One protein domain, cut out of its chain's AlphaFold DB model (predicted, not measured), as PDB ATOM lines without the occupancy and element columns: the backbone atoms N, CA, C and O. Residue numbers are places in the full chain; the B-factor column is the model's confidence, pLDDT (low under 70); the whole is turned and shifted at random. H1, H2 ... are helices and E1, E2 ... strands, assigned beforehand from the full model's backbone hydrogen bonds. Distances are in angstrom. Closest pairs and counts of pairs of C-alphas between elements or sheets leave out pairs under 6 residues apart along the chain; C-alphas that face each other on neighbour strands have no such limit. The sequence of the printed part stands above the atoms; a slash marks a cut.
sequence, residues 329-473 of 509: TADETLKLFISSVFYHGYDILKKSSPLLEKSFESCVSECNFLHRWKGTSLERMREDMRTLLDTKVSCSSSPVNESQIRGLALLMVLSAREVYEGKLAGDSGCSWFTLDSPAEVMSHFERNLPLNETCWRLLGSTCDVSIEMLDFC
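This is residues 329 to 473 of the 509 residues of an uncharacterized protein of Angiostrongylus costaricensis (UniProt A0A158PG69). One long helix, H4, runs through the middle of the domain and the other five helices pack round it: H2 and H3 on one side, H5 and H6 on the other, and H1 across its first part. H5 folds back along H4 as a helical hairpin, H1, H3 and H6 cross H4 steeply, and the strand E1 sticks out from the helices as a tail at the last end of the printed part. The printed part has 145 residues, with six named helices followed by one named strand, in the order H1 H2 H3 H4 H5 H6 E1, and its class is mostly helix. It is compact, with a radius of gyration of the C-alphas of 14.8 A and spans of 43 by 42 by 28 A.

Find C-alpha 330 at (40.236, -13.864, 22.426); from there H1 runs through residues 330 to 343, 19.6 A long. Go on to H2 at residues 353 to 366, 20.1 A, and H3 at residues 378 to 389, 16.5 A. H4, residues 402 to 424, begins at C-alpha 402 at (42.338, -3.255, 16.982) and is 33.1 A long. After it come H5 at residues 438 to 446, H6 at residues 453 to 462, and E1 at residues 466 to 471, which ends at C-alpha 471 at (26.998, -27.392, 19.270).

Start at H4, the hub, which touches the five other helices. With residues 405 to 409 alone it touches H1, about perpendicular at 76 degrees, and the closest C-alphas, of Leu 334 and Ile 405, are 6.0 A apart. H2 and H4 only just touch, with 3 pairs of C-alphas within 8 A, at a steep tilt of 63 degrees; the closest are those of Phe 360 and Leu 414, 7.1 A. With residues 403 to 411 alone H4 touches H3, at 79 degrees, about perpendicular; look at the closest C-alphas, of Met 385 and Gly 407, 4.3 A apart. H4 and H5 form a hairpin, at a shallow tilt of 22 degrees, opposite ways, with the C-alphas of Arg 417 and Pro 438 closest at 5.3 A. With residues 411 to 416 alone H4 touches H6, about perpendicular at 80 degrees; the closest C-alphas are those of Met 412 and Leu 458, 5.8 A. H2 and H3 are close but not clearly touching. E1 pairs with no named strand and is apart from H4. In H1, H2, H3, H4, H5 and H6 every O i to N i+4 pair is within hydrogen-bond range.

The two C-alphas farthest apart, those of Ser 397 and Gly 426, are 45.6 A from each other. The printed part has no cut. The links H2 to H3, H3 to H4 and H4 to H5 are long, and H6 to E1 is tight. The mean pLDDT of the printed part is 94.5; look for values under 70 at residues 393 to 397.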
ATOM      1  N   THR A 329      42.532 -17.261  19.686       97.94
ATOM      2  CA  THR A 329      42.696 -16.281  20.762       97.94
ATOM      3  C   THR A 329      41.409 -15.490  21.009       97.94
ATOM      4  O   THR A 329      40.464 -15.534  20.206       97.94
ATOM      5  N   ALA A 330      41.348 -14.766  22.130       97.94
ATOM      6  CA  ALA A 330      40.236 -13.864  22.426       97.94
ATOM      7  C   ALA A 330      40.109 -12.776  21.353       97.94
ATOM      8  O   ALA A 330      39.017 -12.572  20.825       97.94
ATOM      9  N   ASP A 331      41.217 -12.135  20.979       98.00
ATOM     10  CA  ASP A 331      41.221 -11.044  20.003       98.00
ATOM     11  C   ASP A 331      40.713 -11.496  18.633       98.00
ATOM     12  O   ASP A 331      39.896 -10.815  18.011       98.00
ATOM     13  N   GLU A 332      41.141 -12.675  18.168       97.38
ATOM     14  CA  GLU A 332      40.642 -13.262  16.922       97.38
ATOM     15  C   GLU A 332      39.140 -13.547  17.002       97.38
ATOM     16  O   GLU A 332      38.403 -13.270  16.053       97.38
ATOM     17  N   THR A 333      38.671 -14.054  18.147       98.00
ATOM     18  CA  THR A 333      37.247 -14.330  18.374       98.00
ATOM     19  C   THR A 333      36.425 -13.042  18.329       98.00
ATOM     20  O   THR A 333      35.423 -12.977  17.615       98.00
ATOM     21  N   LEU A 334      36.864 -11.995  19.035       97.94
ATOM     22  CA  LEU A 334      36.205 -10.688  19.050       97.94
ATOM     23  C   LEU A 334      36.233 -10.021  17.669       97.94
ATOM     24  O   LEU A 334      35.223  -9.479  17.227       97.94
ATOM     25  N   LYS A 335      37.349 -10.121  16.939       96.75
ATOM     26  CA  LYS A 335      37.467  -9.627  15.560       96.75
ATOM     27  C   LYS A 335      36.473 -10.305  14.623       96.75
ATOM     28  O   LYS A 335      35.809  -9.629  13.833       96.75
ATOM     29  N   LEU A 336      36.369 -11.633  14.696       96.44
ATOM     30  CA  LEU A 336      35.422 -12.415  13.903       96.44
ATOM     31  C   LEU A 336      33.972 -12.110  14.288       96.44
ATOM     32  O   LEU A 336      33.125 -12.015  13.402       96.44
ATOM     33  N   PHE A 337      33.697 -11.898  15.575       97.19
ATOM     34  CA  PHE A 337      32.389 -11.463  16.055       97.19
ATOM     35  C   PHE A 337      31.998 -10.097  15.486       97.19
ATOM     36  O   PHE A 337      30.961 -10.000  14.838       97.19
ATOM     37  N   ILE A 338      32.848  -9.076  15.632       96.00
ATOM     38  CA  ILE A 338      32.613  -7.732  15.079       96.00
ATOM     39  C   ILE A 338      32.399  -7.808  13.560       96.00
ATOM     40  O   ILE A 338      31.447  -7.239  13.031       96.00
ATOM     41  N   SER A 339      33.241  -8.576  12.859       94.50
ATOM     42  CA  SER A 339      33.115  -8.775  11.409       94.50
ATOM     43  C   SER A 339      31.785  -9.433  11.036       94.50
ATOM     44  O   SER A 339      31.152  -9.021  10.072       94.50
ATOM     45  N   SER A 340      31.336 -10.434  11.801       94.62
ATOM     46  CA  SER A 340      30.042 -11.095  11.592       94.62
ATOM     47  C   SER A 340      28.880 -10.127  11.820       94.62
ATOM     48  O   SER A 340      28.006 -10.016  10.965       94.62
ATOM     49  N   VAL A 341      28.907  -9.357  12.908       94.50
ATOM     50  CA  VAL A 341      27.887  -8.343  13.213       94.50
ATOM     51  C   VAL A 341      27.767  -7.322  12.073       94.50
ATOM     52  O   VAL A 341      26.669  -7.105  11.557       94.50
ATOM     53  N   PHE A 342      28.889  -6.781  11.587       92.62
ATOM     54  CA  PHE A 342      28.880  -5.820  10.480       92.62
ATOM     55  C   PHE A 342      28.558  -6.434   9.121       92.62
ATOM     56  O   PHE A 342      27.924  -5.785   8.289       92.62
ATOM     57  N   TYR A 343      28.940  -7.688   8.883       91.69
ATOM     58  CA  TYR A 343      28.552  -8.420   7.681       91.69
ATOM     59  C   TYR A 343      27.026  -8.485   7.534       91.69
ATOM     60  O   TYR A 343      26.501  -8.303   6.435       91.69
ATOM     61  N   HIS A 344      26.323  -8.679   8.652       90.00
ATOM     62  CA  HIS A 344      24.864  -8.718   8.712       90.00
ATOM     63  C   HIS A 344      24.196  -7.339   8.849       90.00
ATOM     64  O   HIS A 344      22.968  -7.267   8.869       90.00
ATOM     65  N   GLY A 345      24.975  -6.254   8.914       90.88
ATOM     66  CA  GLY A 345      24.453  -4.893   9.045       90.88
ATOM     67  C   GLY A 345      23.796  -4.612  10.397       90.88
ATOM     68  O   GLY A 345      22.899  -3.777  10.472       90.88
ATOM     69  N   TYR A 346      24.196  -5.326  11.450       92.69
ATOM     70  CA  TYR A 346      23.686  -5.107  12.801       92.69
ATOM     71  C   TYR A 346      24.548  -4.094  13.562       92.69
ATOM     72  O   TYR A 346      25.766  -4.041  13.380       92.69
ATOM     73  N   ASP A 347      23.922  -3.341  14.464       92.94
ATOM     74  CA  ASP A 347      24.628  -2.518  15.442       92.94
ATOM     75  C   ASP A 347      25.160  -3.394  16.590       92.94
ATOM     76  O   ASP A 347      24.481  -4.302  17.070       92.94
ATOM     77  N   ILE A 348      26.387  -3.132  17.053       94.12
ATOM     78  CA  ILE A 348      26.998  -3.915  18.145       94.12
ATOM     79  C   ILE A 348      26.372  -3.565  19.497       94.12
ATOM     80  O   ILE A 348      26.221  -4.437  20.353       94.12
ATOM     81  N   LEU A 349      26.070  -2.287  19.735       93.38
ATOM     82  CA  LEU A 349      25.853  -1.758  21.080       93.38
ATOM     83  C   LEU A 349      24.386  -1.461  21.361       93.38
ATOM     84  O   LEU A 349      23.741  -0.707  20.645       93.38
ATOM     85  N   LYS A 350      23.904  -1.998  22.486       82.19
ATOM     86  CA  LYS A 350      22.544  -1.773  22.991       82.19
ATOM     87  C   LYS A 350      22.400  -0.453  23.748       82.19
ATOM     88  O   LYS A 350      21.347   0.179  23.736       82.19
ATOM     89  N   LYS A 351      23.441  -0.079  24.501       81.69
ATOM     90  CA  LYS A 351      23.442   1.093  25.389       81.69
ATOM     91  C   LYS A 351      23.845   2.341  24.601       81.69
ATOM     92  O   LYS A 351      24.780   2.310  23.807       81.69
ATOM     93  N   SER A 352      23.190   3.464  24.890       84.12
ATOM     94  CA  SER A 352      23.612   4.775  24.390       84.12
ATOM     95  C   SER A 352      25.000   5.139  24.932       84.12
ATOM     96  O   SER A 352      25.243   4.948  26.126       84.12
ATOM     97  N   SER A 353      25.839   5.763  24.098       86.75
ATOM     98  CA  SER A 353      27.169   6.298  24.451       86.75
ATOM     99  C   SER A 353      27.298   6.887  25.877       86.75
ATOM    100  O   SER A 353      28.120   6.380  26.645       86.75
ATOM    101  N   PRO A 354      26.441   7.830  26.333       92.12
ATOM    102  CA  PRO A 354      26.615   8.464  27.646       92.12
ATOM    103  C   PRO A 354      26.475   7.508  28.842       92.12
ATOM    104  O   PRO A 354      27.053   7.745  29.901       92.12
ATOM    105  N   LEU A 355      25.711   6.417  28.706       92.50
ATOM    106  CA  LEU A 355      25.569   5.428  29.780       92.50
ATOM    107  C   LEU A 355      26.834   4.581  29.928       92.50
ATOM    108  O   LEU A 355      27.203   4.230  31.048       92.50
ATOM    109  N   LEU A 356      27.494   4.271  28.812       93.88
ATOM    110  CA  LEU A 356      28.739   3.510  28.805       93.88
ATOM    111  C   LEU A 356      29.895   4.339  29.358       93.88
ATOM    112  O   LEU A 356      30.617   3.853  30.225       93.88
ATOM    113  N   GLU A 357      30.001   5.609  28.962       95.25
ATOM    114  CA  GLU A 357      30.980   6.535  29.545       95.25
ATOM    115  C   GLU A 357      30.785   6.682  31.057       95.25
ATOM    116  O   GLU A 357      31.735   6.536  31.823       95.25
ATOM    117  N   LYS A 358      29.541   6.863  31.519       96.31
ATOM    118  CA  LYS A 358      29.244   6.928  32.955       96.31
ATOM    119  C   LYS A 358      29.614   5.634  33.689       96.31
ATOM    120  O   LYS A 358      30.134   5.698  34.802       96.31
ATOM    121  N   SER A 359      29.345   4.473  33.089       95.81
ATOM    122  CA  SER A 359      29.713   3.171  33.659       95.81
ATOM    123  C   SER A 359      31.229   3.007  33.768       95.81
ATOM    124  O   SER A 359      31.722   2.490  34.771       95.81
ATOM    125  N   PHE A 360      31.965   3.454  32.750       97.25
ATOM    126  CA  PHE A 360      33.421   3.446  32.749       97.25
ATOM    127  C   PHE A 360      33.980   4.368  33.840       97.25
ATOM    128  O   PHE A 360      34.766   3.911  34.664       97.25
ATOM    129  N   GLU A 361      33.527   5.623  33.918       97.56
ATOM    130  CA  GLU A 361      34.016   6.572  34.930       97.56
ATOM    131  C   GLU A 361      33.656   6.135  36.360       97.56
ATOM    132  O   GLU A 361      34.495   6.222  37.258       97.56
ATOM    133  N   SER A 362      32.458   5.577  36.579       96.75
ATOM    134  CA  SER A 362      32.112   4.934  37.857       96.75
ATOM    135  C   SER A 362      33.101   3.814  38.182       96.75
ATOM    136  O   SER A 362      33.646   3.789  39.284       96.75
ATOM    137  N   CYS A 363      33.410   2.940  37.218       96.69
ATOM    138  CA  CYS A 363      34.355   1.842  37.421       96.69
ATOM    139  C   CYS A 363      35.756   2.341  37.766       96.69
ATOM    140  O   CYS A 363      36.375   1.800  38.672       96.69
ATOM    141  N   VAL A 364      36.245   3.378  37.089       96.88
ATOM    142  CA  VAL A 364      37.549   3.984  37.390       96.88
ATOM    143  C   VAL A 364      37.570   4.578  38.800       96.88
ATOM    144  O   VAL A 364      38.539   4.389  39.527       96.88
ATOM    145  N   SER A 365      36.501   5.268  39.207       97.25
ATOM    146  CA  SER A 365      36.442   5.921  40.522       97.25
ATOM    147  C   SER A 365      36.262   4.947  41.693       97.25
ATOM    148  O   SER A 365      36.758   5.202  42.789       97.25
ATOM    149  N   GLU A 366      35.560   3.836  41.472       96.44
ATOM    150  CA  GLU A 366      35.178   2.891  42.526       96.44
ATOM    151  C   GLU A 366      36.105   1.669  42.583       96.44
ATOM    152  O   GLU A 366      36.244   1.043  43.634       96.44
ATOM    153  N   CYS A 367      36.754   1.315  41.467       93.56
ATOM    154  CA  CYS A 367      37.522   0.086  41.326       93.56
ATOM    155  C   CYS A 367      38.936   0.339  40.781       93.56
ATOM    156  O   CYS A 367      39.138   0.735  39.638       93.56
ATOM    157  N   ASN A 368      39.953  -0.055  41.552       93.19
ATOM    158  CA  ASN A 368      41.354   0.091  41.140       93.19
ATOM    159  C   ASN A 368      41.841  -0.970  40.137       93.19
ATOM    160  O   ASN A 368      43.000  -0.927  39.727       93.19
ATOM    161  N   PHE A 369      41.024  -1.966  39.768       95.75
ATOM    162  CA  PHE A 369      41.518  -3.074  38.940       95.75
ATOM    163  C   PHE A 369      41.774  -2.658  37.485       95.75
ATOM    164  O   PHE A 369      42.713  -3.179  36.895       95.75
ATOM    165  N   LEU A 370      41.040  -1.681  36.934       96.81
ATOM    166  CA  LEU A 370      41.298  -1.176  35.575       96.81
ATOM    167  C   LEU A 370      42.679  -0.520  35.452       96.81
ATOM    168  O   LEU A 370      43.343  -0.676  34.435       96.81
ATOM    169  N   HIS A 371      43.169   0.125  36.515       96.69
ATOM    170  CA  HIS A 371      44.538   0.654  36.561       96.69
ATOM    171  C   HIS A 371      45.617  -0.436  36.490       96.69
ATOM    172  O   HIS A 371      46.781  -0.130  36.246       96.69
ATOM    173  N   ARG A 372      45.252  -1.700  36.738       96.88
ATOM    174  CA  ARG A 372      46.167  -2.845  36.688       96.88
ATOM    175  C   ARG A 372      46.149  -3.563  35.342       96.88
ATOM    176  O   ARG A 372      46.912  -4.515  35.197       96.88
ATOM    177  N   TRP A 373      45.318  -3.131  34.391       97.25
ATOM    178  CA  TRP A 373      45.283  -3.725  33.059       97.25
ATOM    179  C   TRP A 373      46.613  -3.466  32.348       97.25
ATOM    180  O   TRP A 373      46.970  -2.330  32.024       97.25
ATOM    181  N   LYS A 374      47.378  -4.528  32.114       95.50
ATOM    182  CA  LYS A 374      48.712  -4.438  31.523       95.50
ATOM    183  C   LYS A 374      48.658  -3.844  30.117       95.50
ATOM    184  O   LYS A 374      47.842  -4.234  29.286       95.50
ATOM    185  N   GLY A 375      49.572  -2.912  29.851       91.00
ATOM    186  CA  GLY A 375      49.787  -2.344  28.519       91.00
ATOM    187  C   GLY A 375      48.742  -1.327  28.054       91.00
ATOM    188  O   GLY A 375      48.825  -0.889  26.910       91.00
ATOM    189  N   THR A 376      47.789  -0.921  28.902       94.31
ATOM    190  CA  THR A 376      46.726   0.013  28.499       94.31
ATOM    191  C   THR A 376      46.542   1.122  29.534       94.31
ATOM    192  O   THR A 376      46.256   0.848  30.696       94.31
ATOM    193  N   SER A 377      46.695   2.388  29.127       97.44
ATOM    194  CA  SER A 377      46.368   3.535  29.987       97.44
ATOM    195  C   SER A 377      44.860   3.801  30.001       97.44
ATOM    196  O   SER A 377      44.145   3.411  29.076       97.44
ATOM    197  N   LEU A 378      44.354   4.506  31.018       97.69
ATOM    198  CA  LEU A 378      42.933   4.864  31.076       97.69
ATOM    199  C   LEU A 378      42.510   5.765  29.911       97.69
ATOM    200  O   LEU A 378      41.402   5.638  29.398       97.69
ATOM    201  N   GLU A 379      43.383   6.669  29.469       97.81
ATOM    202  CA  GLU A 379      43.151   7.503  28.287       97.81
ATOM    203  C   GLU A 379      42.997   6.634  27.042       97.81
ATOM    204  O   GLU A 379      42.086   6.859  26.244       97.81
ATOM    205  N   ARG A 380      43.834   5.596  26.909       97.88
ATOM    206  CA  ARG A 380      43.740   4.656  25.795       97.88
ATOM    207  C   ARG A 380      42.461   3.826  25.847       97.88
ATOM    208  O   ARG A 380      41.822   3.671  24.815       97.88
ATOM    209  N   MET A 381      42.053   3.358  27.028       98.12
ATOM    210  CA  MET A 381      40.782   2.648  27.217       98.12
ATOM    211  C   MET A 381      39.577   3.497  26.802       98.12
ATOM    212  O   MET A 381      38.689   3.002  26.108       98.12
ATOM    213  N   ARG A 382      39.558   4.782  27.186       97.50
ATOM    214  CA  ARG A 382      38.514   5.725  26.755       97.50
ATOM    215  C   ARG A 382      38.480   5.849  25.239       97.50
ATOM    216  O   ARG A 382      37.402   5.823  24.656       97.50
ATOM    217  N   GLU A 383      39.644   5.961  24.609       97.56
ATOM    218  CA  GLU A 383      39.742   6.092  23.156       97.56
ATOM    219  C   GLU A 383      39.306   4.825  22.411       97.56
ATOM    220  O   GLU A 383      38.564   4.904  21.432       97.56
ATOM    221  N   ASP A 384      39.700   3.648  22.898       97.12
ATOM    222  CA  ASP A 384      39.269   2.367  22.338       97.12
ATOM    223  C   ASP A 384      37.738   2.200  22.464       97.12
ATOM    224  O   ASP A 384      37.071   1.786  21.514       97.12
ATOM    225  N   MET A 385      37.148   2.609  23.599       96.38
ATOM    226  CA  MET A 385      35.694   2.607  23.803       96.38
ATOM    227  C   MET A 385      34.968   3.597  22.881       96.38
ATOM    228  O   MET A 385      33.950   3.234  22.291       96.38
ATOM    229  N   ARG A 386      35.487   4.822  22.717       95.31
ATOM    230  CA  ARG A 386      34.933   5.806  21.770       95.31
ATOM    231  C   ARG A 386      35.009   5.309  20.339       95.31
ATOM    232  O   ARG A 386      34.010   5.358  19.636       95.31
ATOM    233  N   THR A 387      36.141   4.731  19.942       94.81
ATOM    234  CA  THR A 387      36.291   4.161  18.600       94.81
ATOM    235  C   THR A 387      35.244   3.077  18.340       94.81
ATOM    236  O   THR A 387      34.661   3.026  17.257       94.81
ATOM    237  N   LEU A 388      34.963   2.221  19.328       95.19
ATOM    238  CA  LEU A 388      33.903   1.221  19.209       95.19
ATOM    239  C   LEU A 388      32.510   1.865  19.083       95.19
ATOM    240  O   LEU A 388      31.720   1.425  18.253       95.19
ATOM    241  N   LEU A 389      32.221   2.909  19.864       92.38
ATOM    242  CA  LEU A 389      30.948   3.645  19.838       92.38
ATOM    243  C   LEU A 389      30.710   4.405  18.530       92.38
ATOM    244  O   LEU A 389      29.589   4.435  18.024       92.38
ATOM    245  N   ASP A 390      31.766   4.988  17.975       91.62
ATOM    246  CA  ASP A 390      31.732   5.730  16.716       91.62
ATOM    247  C   ASP A 390      31.650   4.808  15.501       91.62
ATOM    248  O   ASP A 390      31.424   5.266  14.375       91.62
ATOM    249  N   THR A 391      31.783   3.495  15.716       88.38
ATOM    250  CA  THR A 391      31.610   2.508  14.662       88.38
ATOM    251  C   THR A 391      30.132   2.369  14.319       88.38
ATOM    252  O   THR A 391      29.443   1.443  14.739       88.38
ATOM    253  N   LYS A 392      29.628   3.315  13.528       78.88
ATOM    254  CA  LYS A 392      28.338   3.173  12.864       78.88
ATOM    255  C   LYS A 392      28.451   2.113  11.776       78.88
ATOM    256  O   LYS A 392      29.456   2.044  11.069       78.88
ATOM    257  N   VAL A 393      27.364   1.373  11.569       66.06
ATOM    258  CA  VAL A 393      27.190   0.409  10.463       66.06
ATOM    259  C   VAL A 393      27.325   1.066   9.075       66.06
ATOM    260  O   VAL A 393      27.362   0.372   8.063       66.06
ATOM    261  N   SER A 394      27.453   2.396   9.005       58.81
ATOM    262  CA  SER A 394      27.650   3.206   7.802       58.81
ATOM    263  C   SER A 394      28.903   2.816   6.999       58.81
ATOM    264  O   SER A 394      29.912   3.508   7.062       58.81
ATOM    265  N   CYS A 395      28.817   1.718   6.237       53.59
ATOM    266  CA  CYS A 395      29.664   1.293   5.116       53.59
ATOM    267  C   CYS A 395      31.146   1.690   5.202       53.59
ATOM    268  O   CYS A 395      31.730   2.104   4.198       53.59
ATOM    269  N   SER A 396      31.780   1.568   6.372       57.44
ATOM    270  CA  SER A 396      33.212   1.819   6.449       57.44
ATOM    271  C   SER A 396      33.901   0.669   5.722       57.44
ATOM    272  O   SER A 396      33.851  -0.487   6.128       57.44
ATOM    273  N   SER A 397      34.532   0.965   4.591       66.38
ATOM    274  CA  SER A 397      35.279  -0.027   3.817       66.38
ATOM    275  C   SER A 397      36.535  -0.533   4.542       66.38
ATOM    276  O   SER A 397      37.333  -1.270   3.964       66.38
ATOM    277  N   SER A 398      36.752  -0.100   5.786       79.75
ATOM    278  CA  SER A 398      37.910  -0.438   6.592       79.75
ATOM    279  C   SER A 398      37.720  -1.776   7.310       79.75
ATOM    280  O   SER A 398      36.638  -2.043   7.841       79.75
ATOM    281  N   PRO A 399      38.774  -2.606   7.385       88.50
ATOM    282  CA  PRO A 399      38.765  -3.801   8.221       88.50
ATOM    283  C   PRO A 399      38.542  -3.441   9.698       88.50
ATOM    284  O   PRO A 399      38.764  -2.305  10.111       88.50
ATOM    285  N   VAL A 400      38.131  -4.430  10.499       92.81
ATOM    286  CA  VAL A 400      37.982  -4.273  11.954       92.81
ATOM    287  C   VAL A 400      39.306  -3.814  12.571       92.81
ATOM    288  O   VAL A 400      40.326  -4.496  12.434       92.81
ATOM    289  N   ASN A 401      39.264  -2.672  13.252       94.88
ATOM    290  CA  ASN A 401      40.406  -2.039  13.896       94.88
ATOM    291  C   ASN A 401      40.688  -2.678  15.261       94.88
ATOM    292  O   ASN A 401      39.775  -3.061  15.991       94.88
ATOM    293  N   GLU A 402      41.957  -2.716  15.669       96.69
ATOM    294  CA  GLU A 402      42.338  -3.255  16.982       96.69
ATOM    295  C   GLU A 402      41.740  -2.469  18.157       96.69
ATOM    296  O   GLU A 402      41.464  -3.041  19.207       96.69
ATOM    297  N   SER A 403      41.507  -1.165  17.990       96.88
ATOM    298  CA  SER A 403      40.815  -0.346  18.993       96.88
ATOM    299  C   SER A 403      39.369  -0.785  19.213       96.88
ATOM    300  O   SER A 403      38.914  -0.788  20.350       96.88
ATOM    301  N   GLN A 404      38.670  -1.246  18.170       96.56
ATOM    302  CA  GLN A 404      37.320  -1.805  18.305       96.56
ATOM    303  C   GLN A 404      37.350  -3.124  19.089       96.56
ATOM    304  O   GLN A 404      36.498  -3.354  19.943       96.56
ATOM    305  N   ILE A 405      38.360  -3.968  18.838       97.75
ATOM    306  CA  ILE A 405      38.559  -5.237  19.555       97.75
ATOM    307  C   ILE A 405      38.806  -4.970  21.046       97.75
ATOM    308  O   ILE A 405      38.093  -5.511  21.893       97.75
ATOM    309  N   ARG A 406      39.757  -4.083  21.374       98.00
ATOM    310  CA  ARG A 406      40.058  -3.701  22.765       98.00
ATOM    311  C   ARG A 406      38.884  -3.001  23.444       98.00
ATOM    312  O   ARG A 406      38.592  -3.293  24.602       98.00
ATOM    313  N   GLY A 407      38.172  -2.134  22.725       97.75
ATOM    314  CA  GLY A 407      36.955  -1.491  23.213       97.75
ATOM    315  C   GLY A 407      35.883  -2.514  23.587       97.75
ATOM    316  O   GLY A 407      35.261  -2.397  24.641       97.75
ATOM    317  N   LEU A 408      35.707  -3.567  22.781       98.06
ATOM    318  CA  LEU A 408      34.721  -4.613  23.054       98.06
ATOM    319  C   LEU A 408      35.140  -5.481  24.247       98.06
ATOM    320  O   LEU A 408      34.308  -5.780  25.104       98.06
ATOM    321  N   ALA A 409      36.427  -5.823  24.353       98.31
ATOM    322  CA  ALA A 409      36.971  -6.510  25.525       98.31
ATOM    323  C   ALA A 409      36.746  -5.694  26.813       98.31
ATOM    324  O   ALA A 409      36.288  -6.235  27.822       98.31
ATOM    325  N   LEU A 410      36.985  -4.378  26.773       98.12
ATOM    326  CA  LEU A 410      36.715  -3.472  27.892       98.12
ATOM    327  C   LEU A 410      35.231  -3.470  28.277       98.12
ATOM    328  O   LEU A 410      34.910  -3.573  29.460       98.12
ATOM    329  N   LEU A 411      34.316  -3.418  27.306       97.56
ATOM    330  CA  LEU A 411      32.880  -3.495  27.586       97.56
ATOM    331  C   LEU A 411      32.467  -4.820  28.237       97.56
ATOM    332  O   LEU A 411      31.606  -4.827  29.119       97.56
ATOM    333  N   MET A 412      33.089  -5.935  27.848       98.06
ATOM    334  CA  MET A 412      32.859  -7.225  28.501       98.06
ATOM    335  C   MET A 412      33.354  -7.225  29.952       98.06
ATOM    336  O   MET A 412      32.672  -7.764  30.821       98.06
ATOM    337  N   VAL A 413      34.494  -6.589  30.237       98.19
ATOM    338  CA  VAL A 413      35.019  -6.432  31.607       98.19
ATOM    339  C   VAL A 413      34.105  -5.542  32.459       98.19
ATOM    340  O   VAL A 413      33.800  -5.891  33.600       98.19
ATOM    341  N   LEU A 414      33.602  -4.431  31.911       97.69
ATOM    342  CA  LEU A 414      32.618  -3.583  32.598       97.69
ATOM    343  C   LEU A 414      31.307  -4.337  32.863       97.69
ATOM    344  O   LEU A 414      30.750  -4.243  33.953       97.69
ATOM    345  N   SER A 415      30.848  -5.147  31.910       97.44
ATOM    346  CA  SER A 415      29.655  -5.983  32.092       97.44
ATOM    347  C   SER A 415      29.882  -7.081  33.135       97.44
ATOM    348  O   SER A 415      28.990  -7.370  33.928       97.44
ATOM    349  N   ALA A 416      31.089  -7.651  33.206       98.25
ATOM    350  CA  ALA A 416      31.459  -8.595  34.259       98.25
ATOM    351  C   ALA A 416      31.394  -7.951  35.649       98.25
ATOM    352  O   ALA A 416      30.932  -8.590  36.592       98.25
ATOM    353  N   ARG A 417      31.794  -6.677  35.774       97.75
ATOM    354  CA  ARG A 417      31.610  -5.898  37.006       97.75
ATOM    355  C   ARG A 417      30.131  -5.759  37.365       97.75
ATOM    356  O   ARG A 417      29.777  -6.087  38.491       97.75
ATOM    357  N   GLU A 418      29.283  -5.318  36.433       97.19
ATOM    358  CA  GLU A 418      27.837  -5.159  36.681       97.19
ATOM    359  C   GLU A 418      27.203  -6.481  37.163       97.19
ATOM    360  O   GLU A 418      26.453  -6.505  38.141       97.19
ATOM    361  N   VAL A 419      27.547  -7.602  36.520       97.88
ATOM    362  CA  VAL A 419      27.055  -8.939  36.895       97.88
ATOM    363  C   VAL A 419      27.592  -9.377  38.261       97.88
ATOM    364  O   VAL A 419      26.848  -9.943  39.063       97.88
ATOM    365  N   TYR A 420      28.865  -9.109  38.553       98.06
ATOM    366  CA  TYR A 420      29.474  -9.435  39.840       98.06
ATOM    367  C   TYR A 420      28.850  -8.635  40.994       98.06
ATOM    368  O   TYR A 420      28.549  -9.199  42.044       98.06
ATOM    369  N   GLU A 421      28.576  -7.346  40.799       97.62
ATOM    370  CA  GLU A 421      27.852  -6.533  41.782       97.62
ATOM    371  C   GLU A 421      26.423  -7.050  41.998       97.62
ATOM    372  O   GLU A 421      25.970  -7.145  43.140       97.62
ATOM    373  N   GLY A 422      25.741  -7.476  40.928       97.88
ATOM    374  CA  GLY A 422      24.448  -8.159  41.016       97.88
ATOM    375  C   GLY A 422      24.514  -9.454  41.832       97.88
ATOM    376  O   GLY A 422      23.675  -9.676  42.707       97.88
ATOM    377  N   LYS A 423      25.556 -10.273  41.626       97.50
ATOM    378  CA  LYS A 423      25.830 -11.481  42.425       97.50
ATOM    379  C   LYS A 423      26.016 -11.142  43.906       97.50
ATOM    380  O   LYS A 423      25.386 -11.778  44.748       97.50
ATOM    381  N   LEU A 424      26.816 -10.124  44.234       97.19
ATOM    382  CA  LEU A 424      27.015  -9.676  45.621       97.19
ATOM    383  C   LEU A 424      25.734  -9.124  46.260       97.19
ATOM    384  O   LEU A 424      25.535  -9.265  47.465       97.19
ATOM    385  N   ALA A 425      24.849  -8.528  45.461       98.00
ATOM    386  CA  ALA A 425      23.538  -8.065  45.903       98.00
ATOM    387  C   ALA A 425      22.504  -9.199  46.075       98.00
ATOM    388  O   ALA A 425      21.384  -8.932  46.516       98.00
ATOM    389  N   GLY A 426      22.859 -10.448  45.748       97.62
ATOM    390  CA  GLY A 426      21.972 -11.607  45.839       97.62
ATOM    391  C   GLY A 426      21.013 -11.767  44.654       97.62
ATOM    392  O   GLY A 426      19.980 -12.421  44.800       97.62
ATOM    393  N   ASP A 427      21.312 -11.184  43.487       97.69
ATOM    394  CA  ASP A 427      20.500 -11.397  42.286       97.69
ATOM    395  C   ASP A 427      20.699 -12.823  41.745       97.69
ATOM    396  O   ASP A 427      21.759 -13.185  41.229       97.69
ATOM    397  N   SER A 428      19.642 -13.639  41.827       96.50
ATOM    398  CA  SER A 428      19.616 -15.003  41.280       96.50
ATOM    399  C   SER A 428      19.921 -15.066  39.775       96.50
ATOM    400  O   SER A 428      20.476 -16.064  39.306       96.50
ATOM    401  N   GLY A 429      19.644 -13.989  39.029       95.88
ATOM    402  CA  GLY A 429      19.965 -13.867  37.606       95.88
ATOM    403  C   GLY A 429      21.468 -13.799  37.313       95.88
ATOM    404  O   GLY A 429      21.873 -14.014  36.173       95.88
ATOM    405  N   CYS A 430      22.299 -13.557  38.330       97.12
ATOM    406  CA  CYS A 430      23.761 -13.509  38.242       97.12
ATOM    407  C   CYS A 430      24.440 -14.786  38.775       97.12
ATOM    408  O   CYS A 430      25.666 -14.849  38.825       97.12
ATOM    409  N   SER A 431      23.673 -15.820  39.149       96.06
ATOM    410  CA  SER A 431      24.199 -17.081  39.711       96.06
ATOM    411  C   SER A 431      25.107 -17.867  38.756       96.06
ATOM    412  O   SER A 431      25.968 -18.621  39.202       96.06
ATOM    413  N   TRP A 432      24.966 -17.655  37.446       96.44
ATOM    414  CA  TRP A 432      25.834 -18.247  36.425       96.44
ATOM    415  C   TRP A 432      27.261 -17.673  36.432       96.44
ATOM    416  O   TRP A 432      28.157 -18.271  35.838       96.44
ATOM    417  N   PHE A 433      27.486 -16.514  37.059       97.75
ATOM    418  CA  PHE A 433      28.795 -15.870  37.116       97.75
ATOM    419  C   PHE A 433      29.630 -16.462  38.258       97.75
ATOM    420  O   PHE A 433      29.595 -16.014  39.408       97.75
ATOM    421  N   THR A 434      30.378 -17.514  37.943       97.00
ATOM    422  CA  THR A 434      31.127 -18.293  38.936       97.00
ATOM    423  C   THR A 434      32.433 -17.646  39.389       97.00
ATOM    424  O   THR A 434      32.937 -18.041  40.431       97.00
ATOM    425  N   LEU A 435      32.954 -16.652  38.662       97.44
ATOM    426  CA  LEU A 435      34.225 -15.994  38.989       97.44
ATOM    427  C   LEU A 435      34.128 -15.206  40.307       97.44
ATOM    428  O   LEU A 435      33.058 -14.685  40.663       97.44
ATOM    429  N   ASP A 436      35.260 -15.099  41.002       97.38
ATOM    430  CA  ASP A 436      35.368 -14.391  42.281       97.38
ATOM    431  C   ASP A 436      35.674 -12.905  42.087       97.38
ATOM    432  O   ASP A 436      35.492 -12.100  42.997       97.38
ATOM    433  N   SER A 437      36.122 -12.511  40.891       97.12
ATOM    434  CA  SER A 437      36.388 -11.115  40.561       97.12
ATOM    435  C   SER A 437      36.231 -10.809  39.066       97.12
ATOM    436  O   SER A 437      36.673 -11.598  38.227       97.12
ATOM    437  N   PRO A 438      35.720  -9.618  38.687       97.81
ATOM    438  CA  PRO A 438      35.765  -9.126  37.306       97.81
ATOM    439  C   PRO A 438      37.189  -9.032  36.738       97.81
ATOM    440  O   PRO A 438      37.384  -9.120  35.525       97.81
ATOM    441  N   ALA A 439      38.200  -8.893  37.605       97.50
ATOM    442  CA  ALA A 439      39.602  -8.852  37.199       97.50
ATOM    443  C   ALA A 439      40.071 -10.165  36.544       97.50
ATOM    444  O   ALA A 439      41.007 -10.142  35.750       97.50
ATOM    445  N   GLU A 440      39.415 -11.297  36.812       98.06
ATOM    446  CA  GLU A 440      39.728 -12.563  36.139       98.06
ATOM    447  C   GLU A 440      39.361 -12.529  34.651       98.06
ATOM    448  O   GLU A 440      40.098 -13.065  33.824       98.06
ATOM    449  N   VAL A 441      38.270 -11.839  34.292       98.25
ATOM    450  CA  VAL A 441      37.898 -11.598  32.888       98.25
ATOM    451  C   VAL A 441      38.937 -10.697  32.222       98.25
ATOM    452  O   VAL A 441      39.369 -10.971  31.107       98.25
ATOM    453  N   MET A 442      39.403  -9.664  32.924       97.69
ATOM    454  CA  MET A 442      40.488  -8.806  32.438       97.69
ATOM    455  C   MET A 442      41.770  -9.616  32.185       97.69
ATOM    456  O   MET A 442      42.320  -9.567  31.088       97.69
ATOM    457  N   SER A 443      42.204 -10.439  33.145       97.94
ATOM    458  CA  SER A 443      43.376 -11.308  32.982       97.94
ATOM    459  C   SER A 443      43.209 -12.369  31.888       97.94
ATOM    460  O   SER A 443      44.203 -12.792  31.299       97.94
ATOM    461  N   HIS A 444      41.979 -12.797  31.585       98.25
ATOM    462  CA  HIS A 444      41.698 -13.673  30.446       98.25
ATOM    463  C   HIS A 444      42.054 -12.994  29.114       98.25
ATOM    464  O   HIS A 444      42.734 -13.602  28.284       98.25
ATOM    465  N   PHE A 445      41.676 -11.721  28.950       98.06
ATOM    466  CA  PHE A 445      42.031 -10.917  27.778       98.06
ATOM    467  C   PHE A 445      43.516 -10.545  27.740       98.06
ATOM    468  O   PHE A 445      44.127 -10.631  26.682       98.06
ATOM    469  N   GLU A 446      44.141 -10.224  28.877       97.19
ATOM    470  CA  GLU A 446      45.593  -9.961  28.936       97.19
ATOM    471  C   GLU A 446      46.433 -11.151  28.457       97.19
ATOM    472  O   GLU A 446      47.491 -10.975  27.858       97.19
ATOM    473  N   ARG A 447      45.970 -12.374  28.735       97.69
ATOM    474  CA  ARG A 447      46.612 -13.621  28.291       97.69
ATOM    475  C   ARG A 447      46.176 -14.054  26.890       97.69
ATOM    476  O   ARG A 447      46.670 -15.062  26.397       97.69
ATOM    477  N   ASN A 448      45.242 -13.324  26.284       97.62
ATOM    478  CA  ASN A 448      44.640 -13.602  24.985       97.62
ATOM    479  C   ASN A 448      44.121 -15.047  24.831       97.62
ATOM    480  O   ASN A 448      44.265 -15.673  23.778       97.62
ATOM    481  N   LEU A 449      43.539 -15.597  25.900       97.38
ATOM    482  CA  LEU A 449      43.051 -16.978  25.923       97.38
ATOM    483  C   LEU A 449      41.775 -17.133  25.074       97.38
ATOM    484  O   LEU A 449      41.012 -16.179  24.950       97.38
ATOM    485  N   PRO A 450      41.491 -18.320  24.506       97.19
ATOM    486  CA  PRO A 450      40.209 -18.582  23.853       97.19
ATOM    487  C   PRO A 450      39.026 -18.322  24.792       97.19
ATOM    488  O   PRO A 450      39.060 -18.737  25.953       97.19
ATOM    489  N   LEU A 451      37.951 -17.713  24.273       97.81
ATOM    490  CA  LEU A 451      36.783 -17.367  25.087       97.81
ATOM    491  C   LEU A 451      36.157 -18.608  25.735       97.81
ATOM    492  O   LEU A 451      35.689 -19.525  25.051       97.81
ATOM    493  N   ASN A 452      36.089 -18.590  27.066       96.38
ATOM    494  CA  ASN A 452      35.358 -19.584  27.848       96.38
ATOM    495  C   ASN A 452      33.846 -19.281  27.886       96.38
ATOM    496  O   ASN A 452      33.380 -18.252  27.397       96.38
ATOM    497  N   GLU A 453      33.062 -20.181  28.478       95.94
ATOM    498  CA  GLU A 453      31.598 -20.064  28.541       95.94
ATOM    499  C   GLU A 453      31.121 -18.771  29.228       95.94
ATOM    500  O   GLU A 453      30.178 -18.131  28.759       95.94
ATOM    501  N   THR A 454      31.806 -18.340  30.294       97.69
ATOM    502  CA  THR A 454      31.532 -17.067  30.979       97.69
ATOM    503  C   THR A 454      31.738 -15.881  30.038       97.69
ATOM    504  O   THR A 454      30.884 -14.998  29.973       97.69
ATOM    505  N   CYS A 455      32.820 -15.876  29.257       98.19
ATOM    506  CA  CYS A 455      33.090 -14.827  28.275       98.19
ATOM    507  C   CYS A 455      32.065 -14.833  27.132       98.19
ATOM    508  O   CYS A 455      31.606 -13.767  26.736       98.19
ATOM    509  N   TRP A 456      31.632 -16.000  26.643       97.88
ATOM    510  CA  TRP A 456      30.561 -16.084  25.638       97.88
ATOM    511  C   TRP A 456      29.229 -15.518  26.149       97.88
ATOM    512  O   TRP A 456      28.567 -14.767  25.430       97.88
ATOM    513  N   ARG A 457      28.856 -15.821  27.402       97.69
ATOM    514  CA  ARG A 457      27.672 -15.231  28.051       97.69
ATOM    515  C   ARG A 457      27.786 -13.715  28.167       97.69
ATOM    516  O   ARG A 457      26.847 -13.023  27.786       97.69
ATOM    517  N   LEU A 458      28.933 -13.215  28.638       98.00
ATOM    518  CA  LEU A 458      29.196 -11.779  28.751       98.00
ATOM    519  C   LEU A 458      29.119 -11.081  27.393       98.00
ATOM    520  O   LEU A 458      28.490 -10.032  27.286       98.00
ATOM    521  N   LEU A 459      29.712 -11.661  26.349       97.81
ATOM    522  CA  LEU A 459      29.676 -11.099  25.000       97.81
ATOM    523  C   LEU A 459      28.227 -10.961  24.509       97.81
ATOM    524  O   LEU A 459      27.808  -9.874  24.116       97.81
ATOM    525  N   GLY A 460      27.429 -12.028  24.632       96.56
ATOM    526  CA  GLY A 460      26.015 -12.010  24.250       96.56
ATOM    527  C   GLY A 460      25.138 -11.082  25.101       96.56
ATOM    528  O   GLY A 460      24.134 -10.578  24.608       96.56
ATOM    529  N   SER A 461      25.486 -10.830  26.370       95.38
ATOM    530  CA  SER A 461      24.747  -9.882  27.220       95.38
ATOM    531  C   SER A 461      25.141  -8.420  26.997       95.38
ATOM    532  O   SER A 461      24.345  -7.527  27.281       95.38
ATOM    533  N   THR A 462      26.368  -8.174  26.531       95.56
ATOM    534  CA  THR A 462      26.924  -6.825  26.334       95.56
ATOM    535  C   THR A 462      26.419  -6.189  25.037       95.56
ATOM    536  O   THR A 462      26.220  -4.973  24.973       95.56
ATOM    537  N   CYS A 463      26.202  -7.003  24.004       95.88
ATOM    538  CA  CYS A 463      25.853  -6.546  22.662       95.88
ATOM    539  C   CYS A 463      24.337  -6.533  22.400       95.88
ATOM    540  O   CYS A 463      23.575  -7.260  23.036       95.88
ATOM    541  N   ASP A 464      23.898  -5.756  21.403       95.19
ATOM    542  CA  ASP A 464      22.520  -5.799  20.873       95.19
ATOM    543  C   ASP A 464      22.321  -6.900  19.818       95.19
ATOM    544  O   ASP A 464      21.463  -6.841  18.937       95.19
ATOM    545  N   VAL A 465      23.149  -7.939  19.903       96.12
ATOM    546  CA  VAL A 465      23.136  -9.089  19.008       96.12
ATOM    547  C   VAL A 465      23.302 -10.339  19.849       96.12
ATOM    548  O   VAL A 465      24.232 -10.458  20.644       96.12
ATOM    549  N   SER A 466      22.387 -11.285  19.667       97.44
ATOM    550  CA  SER A 466      22.469 -12.595  20.300       97.44
ATOM    551  C   SER A 466      23.403 -13.518  19.520       97.44
ATOM    552  O   SER A 466      23.554 -13.408  18.304       97.44
ATOM    553  N   ILE A 467      24.038 -14.449  20.218       98.19
ATOM    554  CA  ILE A 467      24.934 -15.436  19.619       98.19
ATOM    555  C   ILE A 467      24.239 -16.785  19.709       98.19
ATOM    556  O   ILE A 467      24.052 -17.319  20.801       98.19
ATOM    557  N   GLU A 468      23.835 -17.331  18.567       98.00
ATOM    558  CA  GLU A 468      23.284 -18.679  18.477       98.00
ATOM    559  C   GLU A 468      24.424 -19.662  18.183       98.00
ATOM    560  O   GLU A 468      24.940 -19.733  17.065       98.00
ATOM    561  N   MET A 469      24.834 -20.403  19.209       97.94
ATOM    562  CA  MET A 469      25.895 -21.396  19.141       97.94
ATOM    563  C   MET A 469      25.311 -22.784  18.895       97.94
ATOM    564  O   MET A 469      24.634 -23.360  19.742       97.94
ATOM    565  N   LEU A 470      25.612 -23.324  17.726       97.56
ATOM    566  CA  LEU A 470      25.221 -24.645  17.272       97.56
ATOM    567  C   LEU A 470      26.317 -25.635  17.673       97.56
ATOM    568  O   LEU A 470      27.403 -25.636  17.094       97.56
ATOM    569  N   ASP A 471      26.046 -26.451  18.687       96.94
ATOM    570  CA  ASP A 471      26.998 -27.392  19.270       96.94
ATOM    571  C   ASP A 471      26.797 -28.803  18.701       96.94
ATOM    572  O   ASP A 471      25.770 -29.452  18.905       96.94
ATOM    573  N   PHE A 472      27.794 -29.254  17.945       96.06
ATOM    574  CA  PHE A 472      27.836 -30.529  17.240       96.06
ATOM    575  C   PHE A 472      28.811 -31.510  17.902       96.06
ATOM    576  O   PHE A 472      29.074 -32.566  17.332       96.06
ATOM    577  N   CYS A 473      29.319 -31.210  19.105       93.19
ATOM    578  CA  CYS A 473      30.240 -32.097  19.822       93.19
ATOM    579  C   CYS A 473      29.592 -33.428  20.231       93.19
ATOM    580  O   CYS A 473      30.294 -34.406  20.465       93.19
TER     581      CYS A 473